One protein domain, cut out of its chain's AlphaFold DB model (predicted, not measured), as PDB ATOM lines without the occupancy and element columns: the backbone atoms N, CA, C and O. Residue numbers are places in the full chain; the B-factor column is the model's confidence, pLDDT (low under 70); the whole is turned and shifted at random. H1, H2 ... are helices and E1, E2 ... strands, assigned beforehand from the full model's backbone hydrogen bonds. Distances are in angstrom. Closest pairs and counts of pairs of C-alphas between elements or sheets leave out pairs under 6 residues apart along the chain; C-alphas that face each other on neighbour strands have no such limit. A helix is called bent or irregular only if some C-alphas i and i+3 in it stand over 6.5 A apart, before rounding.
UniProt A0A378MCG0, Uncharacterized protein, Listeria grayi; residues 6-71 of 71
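What this domain is: This is residues 6 to 71 of the 71 residues of an uncharacterized protein of Listeria grayi (UniProt A0A378MCG0). A thin two-stranded hairpin, E1 and E2, lies between two helices in a loose, open frame: H1 is set off to one side of the hairpin, near the end where E1 begins and E2 ends, and H2 lies on the other side, across a gap from E1. The turn of the hairpin, with residues 31 to 36, sticks out at its far end, and the loop that leads to H2 sticks out with residues 48 to 54. The printed part has 66 residues, with two named helices and two named strands in the order H1, E1, E2, H2; the strands make one antiparallel sheet in the order E1 - E2, and the class is mixed, helices and strands. The whole is loose, with a radius of gyration of the C-alphas of 14.4 A, and flat, spanning 40 by 38 by 20 A.

Where its parts are: H1 is residues 6 to 17, 16.5 A from first to last C-alpha, and begins with C-alpha 6 at (-50.348, -0.523, 2.753). E1 is residues 25 to 31, 19.8 A long, and begins with C-alpha 25 at (-46.440, -13.975, -5.644). E2 is residues 36 to 42, 20.0 A long. H2, the longest helix, is residues 55 to 69, 21.5 A long, and ends with C-alpha 69 at (-34.416, -27.050, 0.684). Neither helix is bent or irregular.

How they stand to each other: E1 and E2 are antiparallel neighbours and form a hairpin, with 165 degrees between their N-to-C directions. The C-alphas of Glu 25 and Gln 42 face each other at 5.1 A, and those of Tyr 30 and Leu 37 at 4.5 A. N 29 and O 38 are within hydrogen-bond range at 2.9 A, and so are N 38 and O 29 at 2.8 A. H1 is apart from E2. H2 is apart from E1. H1 and H2 are apart too. In H1 and H2 every O i to N i+4 pair is within hydrogen-bond range.

The domain as a whole: The two C-alphas farthest apart are those of Thr 17 and Lys 71, at 39.8 A. Without the stretches that stand free, residues 31 to 36 and 48 to 54, the body has 53 residues and spans 39 by 24 by 21 A. The link from H1 to E1 is short, with 7 residues, the link from E1 to E2 is tight, with 4, and the link from E2 to H2 is long, with 12. The C-alphas of that long link, residues 43 to 54, lie 10 to 20 A from the mean of all C-alphas. The printed part has no cut, and it ends at residue 71, the chain's last residue. The mean pLDDT of the printed part is 87.4; residues 48 to 51 and 70 to 71 of the model are under 70.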
ATOM      1  N   ARG A   6     -51.052  -1.753   3.141       91.06
ATOM      2  CA  ARG A   6     -50.348  -0.523   2.753       91.06
ATOM      3  C   ARG A   6     -49.052  -0.855   2.026       91.06
ATOM      4  O   ARG A   6     -48.792  -0.293   0.972       91.06
ATOM      5  N   GLU A   7     -48.296  -1.800   2.565       90.25
ATOM      6  CA  GLU A   7     -47.019  -2.248   2.027       90.25
ATOM      7  C   GLU A   7     -47.191  -2.878   0.635       90.25
ATOM      8  O   GLU A   7     -46.413  -2.586  -0.267       90.25
ATOM      9  N   ILE A   8     -48.255  -3.661   0.417       89.69
ATOM     10  CA  ILE A   8     -48.575  -4.201  -0.917       89.69
ATOM     11  C   ILE A   8     -48.846  -3.068  -1.917       89.69
ATOM     12  O   ILE A   8     -48.273  -3.073  -3.001       89.69
ATOM     13  N   ARG A   9     -49.640  -2.056  -1.544       91.88
ATOM     14  CA  ARG A   9     -49.907  -0.892  -2.414       91.88
ATOM     15  C   ARG A   9     -48.657  -0.072  -2.720       91.88
ATOM     16  O   ARG A   9     -48.532   0.491  -3.803       91.88
ATOM     17  N   GLU A  10     -47.743   0.035  -1.760       94.06
ATOM     18  CA  GLU A  10     -46.448   0.683  -1.980       94.06
ATOM     19  C   GLU A  10     -45.626  -0.094  -3.023       94.06
ATOM     20  O   GLU A  10     -45.035   0.526  -3.904       94.06
ATOM     21  N   ILE A  11     -45.650  -1.431  -2.989       93.00
ATOM     22  CA  ILE A  11     -44.996  -2.265  -4.009       93.00
ATOM     23  C   ILE A  11     -45.658  -2.090  -5.382       93.00
ATOM     24  O   ILE A  11     -44.945  -1.906  -6.367       93.00
ATOM     25  N   GLU A  12     -46.992  -2.092  -5.455       93.88
ATOM     26  CA  GLU A  12     -47.738  -1.843  -6.701       93.88
ATOM     27  C   GLU A  12     -47.330  -0.503  -7.331       93.88
ATOM     28  O   GLU A  12     -46.931  -0.460  -8.494       93.88
ATOM     29  N   SER A  13     -47.313   0.569  -6.533       96.06
ATOM     30  CA  SER A  13     -46.898   1.910  -6.966       96.06
ATOM     31  C   SER A  13     -45.463   1.942  -7.508       96.06
ATOM     32  O   SER A  13     -45.179   2.592  -8.519       96.06
ATOM     33  N   VAL A  14     -44.541   1.212  -6.874       95.88
ATOM     34  CA  VAL A  14     -43.164   1.081  -7.368       95.88
ATOM     35  C   VAL A  14     -43.139   0.347  -8.709       95.88
ATOM     36  O   VAL A  14     -42.495   0.827  -9.640       95.88
ATOM     37  N   CYS A  15     -43.841  -0.780  -8.845       95.81
ATOM     38  CA  CYS A  15     -43.922  -1.515 -10.108       95.81
ATOM     39  C   CYS A  15     -44.460  -0.631 -11.243       95.81
ATOM     40  O   CYS A  15     -43.826  -0.550 -12.295       95.81
ATOM     41  N   GLU A  16     -45.554   0.093 -11.003       96.19
ATOM     42  CA  GLU A  16     -46.148   1.030 -11.963       96.19
ATOM     43  C   GLU A  16     -45.181   2.156 -12.354       96.19
ATOM     44  O   GLU A  16     -45.022   2.460 -13.535       96.19
ATOM     45  N   THR A  17     -44.472   2.738 -11.379       97.81
ATOM     46  CA  THR A  17     -43.505   3.829 -11.610       97.81
ATOM     47  C   THR A  17     -42.387   3.425 -12.575       97.81
ATOM     48  O   THR A  17     -41.906   4.252 -13.350       97.81
ATOM     49  N   TYR A  18     -41.965   2.159 -12.533       96.81
ATOM     50  CA  TYR A  18     -40.892   1.627 -13.376       96.81
ATOM     51  C   TYR A  18     -41.399   0.807 -14.574       96.81
ATOM     52  O   TYR A  18     -40.593   0.114 -15.199       96.81
ATOM     53  N   ASP A  19     -42.697   0.876 -14.891       96.25
ATOM     54  CA  ASP A  19     -43.347   0.117 -15.973       96.25
ATOM     55  C   ASP A  19     -43.025  -1.388 -15.906       96.25
ATOM     56  O   ASP A  19     -42.618  -2.043 -16.870       96.25
ATOM     57  N   ARG A  20     -43.111  -1.941 -14.692       95.06
ATOM     58  CA  ARG A  20     -42.882  -3.358 -14.409       95.06
ATOM     59  C   ARG A  20     -44.203  -4.056 -14.101       95.06
ATOM     60  O   ARG A  20     -45.058  -3.472 -13.436       95.06
ATOM     61  N   PRO A  21     -44.355  -5.330 -14.501       94.50
ATOM     62  CA  PRO A  21     -45.492  -6.120 -14.060       94.50
ATOM     63  C   PRO A  21     -45.481  -6.260 -12.535       94.50
ATOM     64  O   PRO A  21     -44.423  -6.389 -11.913       94.50
ATOM     65  N   ILE A  22     -46.670  -6.253 -11.943       92.94
ATOM     66  CA  ILE A  22     -46.851  -6.565 -10.528       92.94
ATOM     67  C   ILE A  22     -46.757  -8.092 -10.390       92.94
ATOM     68  O   ILE A  22     -47.463  -8.804 -11.109       92.94
ATOM     69  N   PRO A  23     -45.881  -8.623  -9.523       92.75
ATOM     70  CA  PRO A  23     -45.778 -10.062  -9.322       92.75
ATOM     71  C   PRO A  23     -47.050 -10.613  -8.667       92.75
ATOM     72  O   PRO A  23     -47.650  -9.983  -7.797       92.75
ATOM     73  N   THR A  24     -47.434 -11.821  -9.066       90.25
ATOM     74  CA  THR A  24     -48.575 -12.563  -8.509       90.25
ATOM     75  C   THR A  24     -48.240 -13.209  -7.168       90.25
ATOM     76  O   THR A  24     -49.129 -13.429  -6.348       90.25
ATOM     77  N   GLU A  25     -46.959 -13.494  -6.921       89.00
ATOM     78  CA  GLU A  25     -46.440 -13.975  -5.644       89.00
ATOM     79  C   GLU A  25     -45.026 -13.418  -5.407       89.00
ATOM     80  O   GLU A  25     -44.194 -13.356  -6.317       89.00
ATOM     81  N   MET A  26     -44.743 -13.030  -4.162       90.31
ATOM     82  CA  MET A  26     -43.414 -12.614  -3.710       90.31
ATOM     83  C   MET A  26     -43.009 -13.433  -2.487       90.31
ATOM     84  O   MET A  26     -43.703 -13.418  -1.470       90.31
ATOM     85  N   ARG A  27     -41.865 -14.119  -2.562       89.81
ATOM     86  CA  ARG A  27     -41.285 -14.873  -1.443       89.81
ATOM     87  C   ARG A  27     -39.980 -14.222  -1.012       89.81
ATOM     88  O   ARG A  27     -39.067 -14.038  -1.812       89.81
ATOM     89  N   LEU A  28     -39.904 -13.875   0.267       91.12
ATOM     90  CA  LEU A  28     -38.746 -13.228   0.874       91.12
ATOM     91  C   LEU A  28     -38.211 -14.129   1.988       91.12
ATOM     92  O   LEU A  28     -38.906 -14.373   2.973       91.12
ATOM     93  N   THR A  29     -36.975 -14.600   1.842       90.06
ATOM     94  CA  THR A  29     -36.313 -15.459   2.830       90.06
ATOM     95  C   THR A  29     -35.074 -14.753   3.350       90.06
ATOM     96  O   THR A  29     -34.145 -14.470   2.595       90.06
ATOM     97  N   TYR A  30     -35.050 -14.472   4.650       91.75
ATOM     98  CA  TYR A  30     -33.900 -13.860   5.304       91.75
ATOM     99  C   TYR A  30     -33.046 -14.918   6.005       91.75
ATOM    100  O   TYR A  30     -33.520 -15.598   6.916       91.75
ATOM    101  N   ASP A  31     -31.783 -15.038   5.605       92.44
ATOM    102  CA  ASP A  31     -30.795 -15.847   6.313       92.44
ATOM    103  C   ASP A  31     -30.063 -14.972   7.337       92.44
ATOM    104  O   ASP A  31     -29.270 -14.094   6.992       92.44
ATOM    105  N   VAL A  32     -30.319 -15.239   8.619       93.88
ATOM    106  CA  VAL A  32     -29.715 -14.514   9.744       93.88
ATOM    107  C   VAL A  32     -28.212 -14.779   9.858       93.88
ATOM    108  O   VAL A  32     -27.467 -13.880  10.235       93.88
ATOM    109  N   LYS A  33     -27.747 -15.994   9.538       94.00
ATOM    110  CA  LYS A  33     -26.327 -16.362   9.649       94.00
ATOM    111  C   LYS A  33     -25.505 -15.707   8.548       94.00
ATOM    112  O   LYS A  33     -24.407 -15.230   8.813       94.00
ATOM    113  N   ALA A  34     -26.041 -15.691   7.332       94.31
ATOM    114  CA  ALA A  34     -25.408 -15.043   6.188       94.31
ATOM    115  C   ALA A  34     -25.671 -13.527   6.133       94.31
ATOM    116  O   ALA A  34     -25.035 -12.829   5.346       94.31
ATOM    117  N   ASN A  35     -26.589 -13.017   6.965       95.31
ATOM    118  CA  ASN A  35     -27.060 -11.632   6.949       95.31
ATOM    119  C   ASN A  35     -27.506 -11.196   5.540       95.31
ATOM    120  O   ASN A  35     -27.131 -10.132   5.043       95.31
ATOM    121  N   SER A  36     -28.270 -12.063   4.871       95.00
ATOM    122  CA  SER A  36     -28.643 -11.898   3.467       95.00
ATOM    123  C   SER A  36     -30.131 -12.125   3.247       95.00
ATOM    124  O   SER A  36     -30.703 -13.084   3.766       95.00
ATOM    125  N   LEU A  37     -30.739 -11.280   2.415       94.31
ATOM    126  CA  LEU A  37     -32.118 -11.435   1.965       94.31
ATOM    127  C   LEU A  37     -32.141 -12.072   0.575       94.31
ATOM    128  O   LEU A  37     -31.591 -11.516  -0.374       94.31
ATOM    129  N   LYS A  38     -32.824 -13.207   0.449       91.88
ATOM    130  CA  LYS A  38     -33.198 -13.788  -0.836       91.88
ATOM    131  C   LYS A  38     -34.620 -13.358  -1.187       91.88
ATOM    132  O   LYS A  38     -35.508 -13.404  -0.338       91.88
ATOM    133  N   SER A  39     -34.818 -12.955  -2.436       92.00
ATOM    134  CA  SER A  39     -36.127 -12.611  -2.986       92.00
ATOM    135  C   SER A  39     -36.393 -13.446  -4.233       92.00
ATOM    136  O   SER A  39     -35.556 -13.512  -5.131       92.00
ATOM    137  N   ASP A  40     -37.545 -14.108  -4.262       91.12
ATOM    138  CA  ASP A  40     -38.032 -14.893  -5.391       91.12
ATOM    139  C   ASP A  40     -39.395 -14.313  -5.812       91.12
ATOM    140  O   ASP A  40     -40.306 -14.171  -4.991       91.12
ATOM    141  N   TYR A  41     -39.524 -13.948  -7.089       91.50
ATOM    142  CA  TYR A  41     -40.711 -13.302  -7.657       91.50
ATOM    143  C   TYR A  41     -41.358 -14.218  -8.694       91.50
ATOM    144  O   TYR A  41     -40.659 -14.768  -9.547       91.50
ATOM    145  N   GLN A  42     -42.681 -14.347  -8.648       89.75
ATOM    146  CA  GLN A  42     -43.473 -15.071  -9.639       89.75
ATOM    147  C   GLN A  42     -44.489 -14.120 -10.277       89.75
ATOM    148  O   GLN A  42     -45.036 -13.249  -9.605       89.75
ATOM    149  N   TYR A  43     -44.720 -14.288 -11.577       91.31
ATOM    150  CA  TYR A  43     -45.629 -13.448 -12.364       91.31
ATOM    151  C   TYR A  43     -46.779 -14.247 -12.973       91.31
ATOM    152  O   TYR A  43     -47.805 -13.671 -13.326       91.31
ATOM    153  N   GLU A  44     -46.639 -15.570 -13.062       89.44
ATOM    154  CA  GLU A  44     -47.733 -16.434 -13.488       89.44
ATOM    155  C   GLU A  44     -48.769 -16.590 -12.366       89.44
ATOM    156  O   GLU A  44     -48.394 -16.668 -11.189       89.44
ATOM    157  N   PRO A  45     -50.074 -16.655 -12.670       82.19
ATOM    158  CA  PRO A  45     -51.093 -16.853 -11.649       82.19
ATOM    159  C   PRO A  45     -50.933 -18.222 -10.973       82.19
ATOM    160  O   PRO A  45     -51.145 -19.267 -11.584       82.19
ATOM    161  N   VAL A  46     -50.547 -18.224  -9.695       72.81
ATOM    162  CA  VAL A  46     -50.203 -19.461  -8.969       72.81
ATOM    163  C   VAL A  46     -51.443 -20.170  -8.412       72.81
ATOM    164  O   VAL A  46     -51.506 -21.397  -8.403       72.81
ATOM    165  N   TYR A  47     -52.451 -19.405  -7.982       70.19
ATOM    166  CA  TYR A  47     -53.600 -19.916  -7.211       70.19
ATOM    167  C   TYR A  47     -54.953 -19.721  -7.897       70.19
ATOM    168  O   TYR A  47     -55.994 -20.040  -7.334       70.19
ATOM    169  N   SER A  48     -54.956 -19.228  -9.134       66.19
ATOM    170  CA  SER A  48     -56.180 -18.957  -9.900       66.19
ATOM    171  C   SER A  48     -56.937 -20.217 -10.332       66.19
ATOM    172  O   SER A  48     -58.069 -20.106 -10.783       66.19
ATOM    173  N   ASN A  49     -56.320 -21.396 -10.193       62.56
ATOM    174  CA  ASN A  49     -56.852 -22.684 -10.652       62.56
ATOM    175  C   ASN A  49     -57.106 -23.686  -9.510       62.56
ATOM    176  O   ASN A  49     -57.363 -24.858  -9.778       62.56
ATOM    177  N   THR A  50     -56.974 -23.279  -8.244       65.31
ATOM    178  CA  THR A  50     -57.154 -24.178  -7.096       65.31
ATOM    179  C   THR A  50     -58.442 -23.831  -6.364       65.31
ATOM    180  O   THR A  50     -58.399 -23.109  -5.371       65.31
ATOM    181  N   ASP A  51     -59.576 -24.346  -6.847       66.94
ATOM    182  CA  ASP A  51     -60.893 -24.158  -6.205       66.94
ATOM    183  C   ASP A  51     -60.924 -24.669  -4.748       66.94
ATOM    184  O   ASP A  51     -61.726 -24.203  -3.942       66.94
ATOM    185  N   ASP A  52     -60.000 -25.568  -4.385       74.44
ATOM    186  CA  ASP A  52     -60.031 -26.297  -3.114       74.44
ATOM    187  C   ASP A  52     -58.941 -25.893  -2.101       74.44
ATOM    188  O   ASP A  52     -58.902 -26.451  -1.005       74.44
ATOM    189  N   LYS A  53     -58.025 -24.969  -2.437       81.25
ATOM    190  CA  LYS A  53     -56.927 -24.579  -1.525       81.25
ATOM    191  C   LYS A  53     -57.205 -23.252  -0.835       81.25
ATOM    192  O   LYS A  53     -57.381 -22.222  -1.485       81.25
ATOM    193  N   HIS A  54     -57.151 -23.250   0.492       83.44
ATOM    194  CA  HIS A  54     -57.188 -22.027   1.279       83.44
ATOM    195  C   HIS A  54     -55.791 -21.408   1.409       83.44
ATOM    196  O   HIS A  54     -54.757 -22.055   1.230       83.44
ATOM    197  N   SER A  55     -55.746 -20.127   1.783       81.56
ATOM    198  CA  SER A  55     -54.491 -19.398   2.014       81.56
ATOM    199  C   SER A  55     -53.582 -20.064   3.056       81.56
ATOM    200  O   SER A  55     -52.360 -19.980   2.949       81.56
ATOM    201  N   SER A  56     -54.157 -20.758   4.042       86.50
ATOM    202  CA  SER A  56     -53.406 -21.543   5.027       86.50
ATOM    203  C   SER A  56     -52.683 -22.736   4.411       86.50
ATOM    204  O   SER A  56     -51.543 -23.002   4.785       86.50
ATOM    205  N   ASP A  57     -53.314 -23.433   3.466       88.06
ATOM    206  CA  ASP A  57     -52.734 -24.613   2.818       88.06
ATOM    207  C   ASP A  57     -51.534 -24.196   1.974       88.06
ATOM    208  O   ASP A  57     -50.448 -24.758   2.086       88.06
ATOM    209  N   ILE A  58     -51.706 -23.102   1.230       85.12
ATOM    210  CA  ILE A  58     -50.659 -22.448   0.449       85.12
ATOM    211  C   ILE A  58     -49.455 -22.080   1.327       85.12
ATOM    212  O   ILE A  58     -48.305 -22.360   0.978       85.12
ATOM    213  N   PHE A  59     -49.709 -21.468   2.486       86.19
ATOM    214  CA  PHE A  59     -48.654 -21.097   3.424       86.19
ATOM    215  C   PHE A  59     -47.911 -22.327   3.967       86.19
ATOM    216  O   PHE A  59     -46.681 -22.334   4.021       86.19
ATOM    217  N   MET A  60     -48.642 -23.377   4.344       90.38
ATOM    218  CA  MET A  60     -48.051 -24.607   4.873       90.38
ATOM    219  C   MET A  60     -47.203 -25.333   3.823       90.38
ATOM    220  O   MET A  60     -46.083 -25.738   4.140       90.38
ATOM    221  N   GLU A  61     -47.683 -25.426   2.581       89.44
ATOM    222  CA  GLU A  61     -46.933 -25.986   1.449       89.44
ATOM    223  C   GLU A  61     -45.612 -25.242   1.231       89.44
ATOM    224  O   GLU A  61     -44.562 -25.862   1.036       89.44
ATOM    225  N   TRP A  62     -45.633 -23.909   1.314       87.12
ATOM    226  CA  TRP A  62     -44.415 -23.114   1.198       87.12
ATOM    227  C   TRP A  62     -43.431 -23.397   2.341       87.12
ATOM    228  O   TRP A  62     -42.257 -23.671   2.082       87.12
ATOM    229  N   ILE A  63     -43.894 -23.399   3.594       89.12
ATOM    230  CA  ILE A  63     -43.044 -23.693   4.758       89.12
ATOM    231  C   ILE A  63     -42.424 -25.093   4.661       89.12
ATOM    232  O   ILE A  63     -41.255 -25.277   5.010       89.12
ATOM    233  N   GLU A  64     -43.178 -26.085   4.195       91.38
ATOM    234  CA  GLU A  64     -42.665 -27.437   3.982       91.38
ATOM    235  C   GLU A  64     -41.609 -27.478   2.868       91.38
ATOM    236  O   GLU A  64     -40.539 -28.067   3.055       91.38
ATOM    237  N   ALA A  65     -41.845 -26.781   1.754       88.06
ATOM    238  CA  ALA A  65     -40.870 -26.659   0.675       88.06
ATOM    239  C   ALA A  65     -39.559 -25.999   1.146       88.06
ATOM    240  O   ALA A  65     -38.481 -26.500   0.828       88.06
ATOM    241  N   GLU A  66     -39.619 -24.923   1.939       86.44
ATOM    242  CA  GLU A  66     -38.418 -24.269   2.486       86.44
ATOM    243  C   GLU A  66     -37.653 -25.169   3.467       86.44
ATOM    244  O   GLU A  66     -36.421 -25.207   3.446       86.44
ATOM    245  N   LYS A  67     -38.354 -25.951   4.298       86.88
ATOM    246  CA  LYS A  67     -37.706 -26.934   5.185       86.88
ATOM    247  C   LYS A  67     -36.950 -28.001   4.398       86.88
ATOM    248  O   LYS A  67     -35.864 -28.398   4.811       86.88
ATOM    249  N   ASN A  68     -37.504 -28.443   3.273       86.69
ATOM    250  CA  ASN A  68     -36.896 -29.474   2.436       86.69
ATOM    251  C   ASN A  68     -35.700 -28.964   1.614       86.69
ATOM    252  O   ASN A  68     -34.834 -29.761   1.280       86.69
ATOM    253  N   LYS A  69     -35.602 -27.656   1.331       78.31
ATOM    254  CA  LYS A  69     -34.416 -27.050   0.684       78.31
ATOM    255  C   LYS A  69     -33.168 -27.056   1.573       78.31
ATOM    256  O   LYS A  69     -32.058 -27.031   1.055       78.31
ATOM    257  N   ASN A  70     -33.357 -27.057   2.893       63.09
ATOM    258  CA  ASN A  70     -32.286 -26.994   3.895       63.09
ATOM    259  C   ASN A  70     -31.886 -28.375   4.449       63.09
ATOM    260  O   ASN A  70     -31.245 -28.446   5.500       63.09
ATOM    261  N   LYS A  71     -32.312 -29.459   3.794       53.66
ATOM    262  CA  LYS A  71     -32.058 -30.847   4.191       53.66
ATOM    263  C   LYS A  71     -31.009 -31.471   3.281       53.66
ATOM    264  O   LYS A  71     -30.157 -32.205   3.824       53.66
TER     265      LYS A  71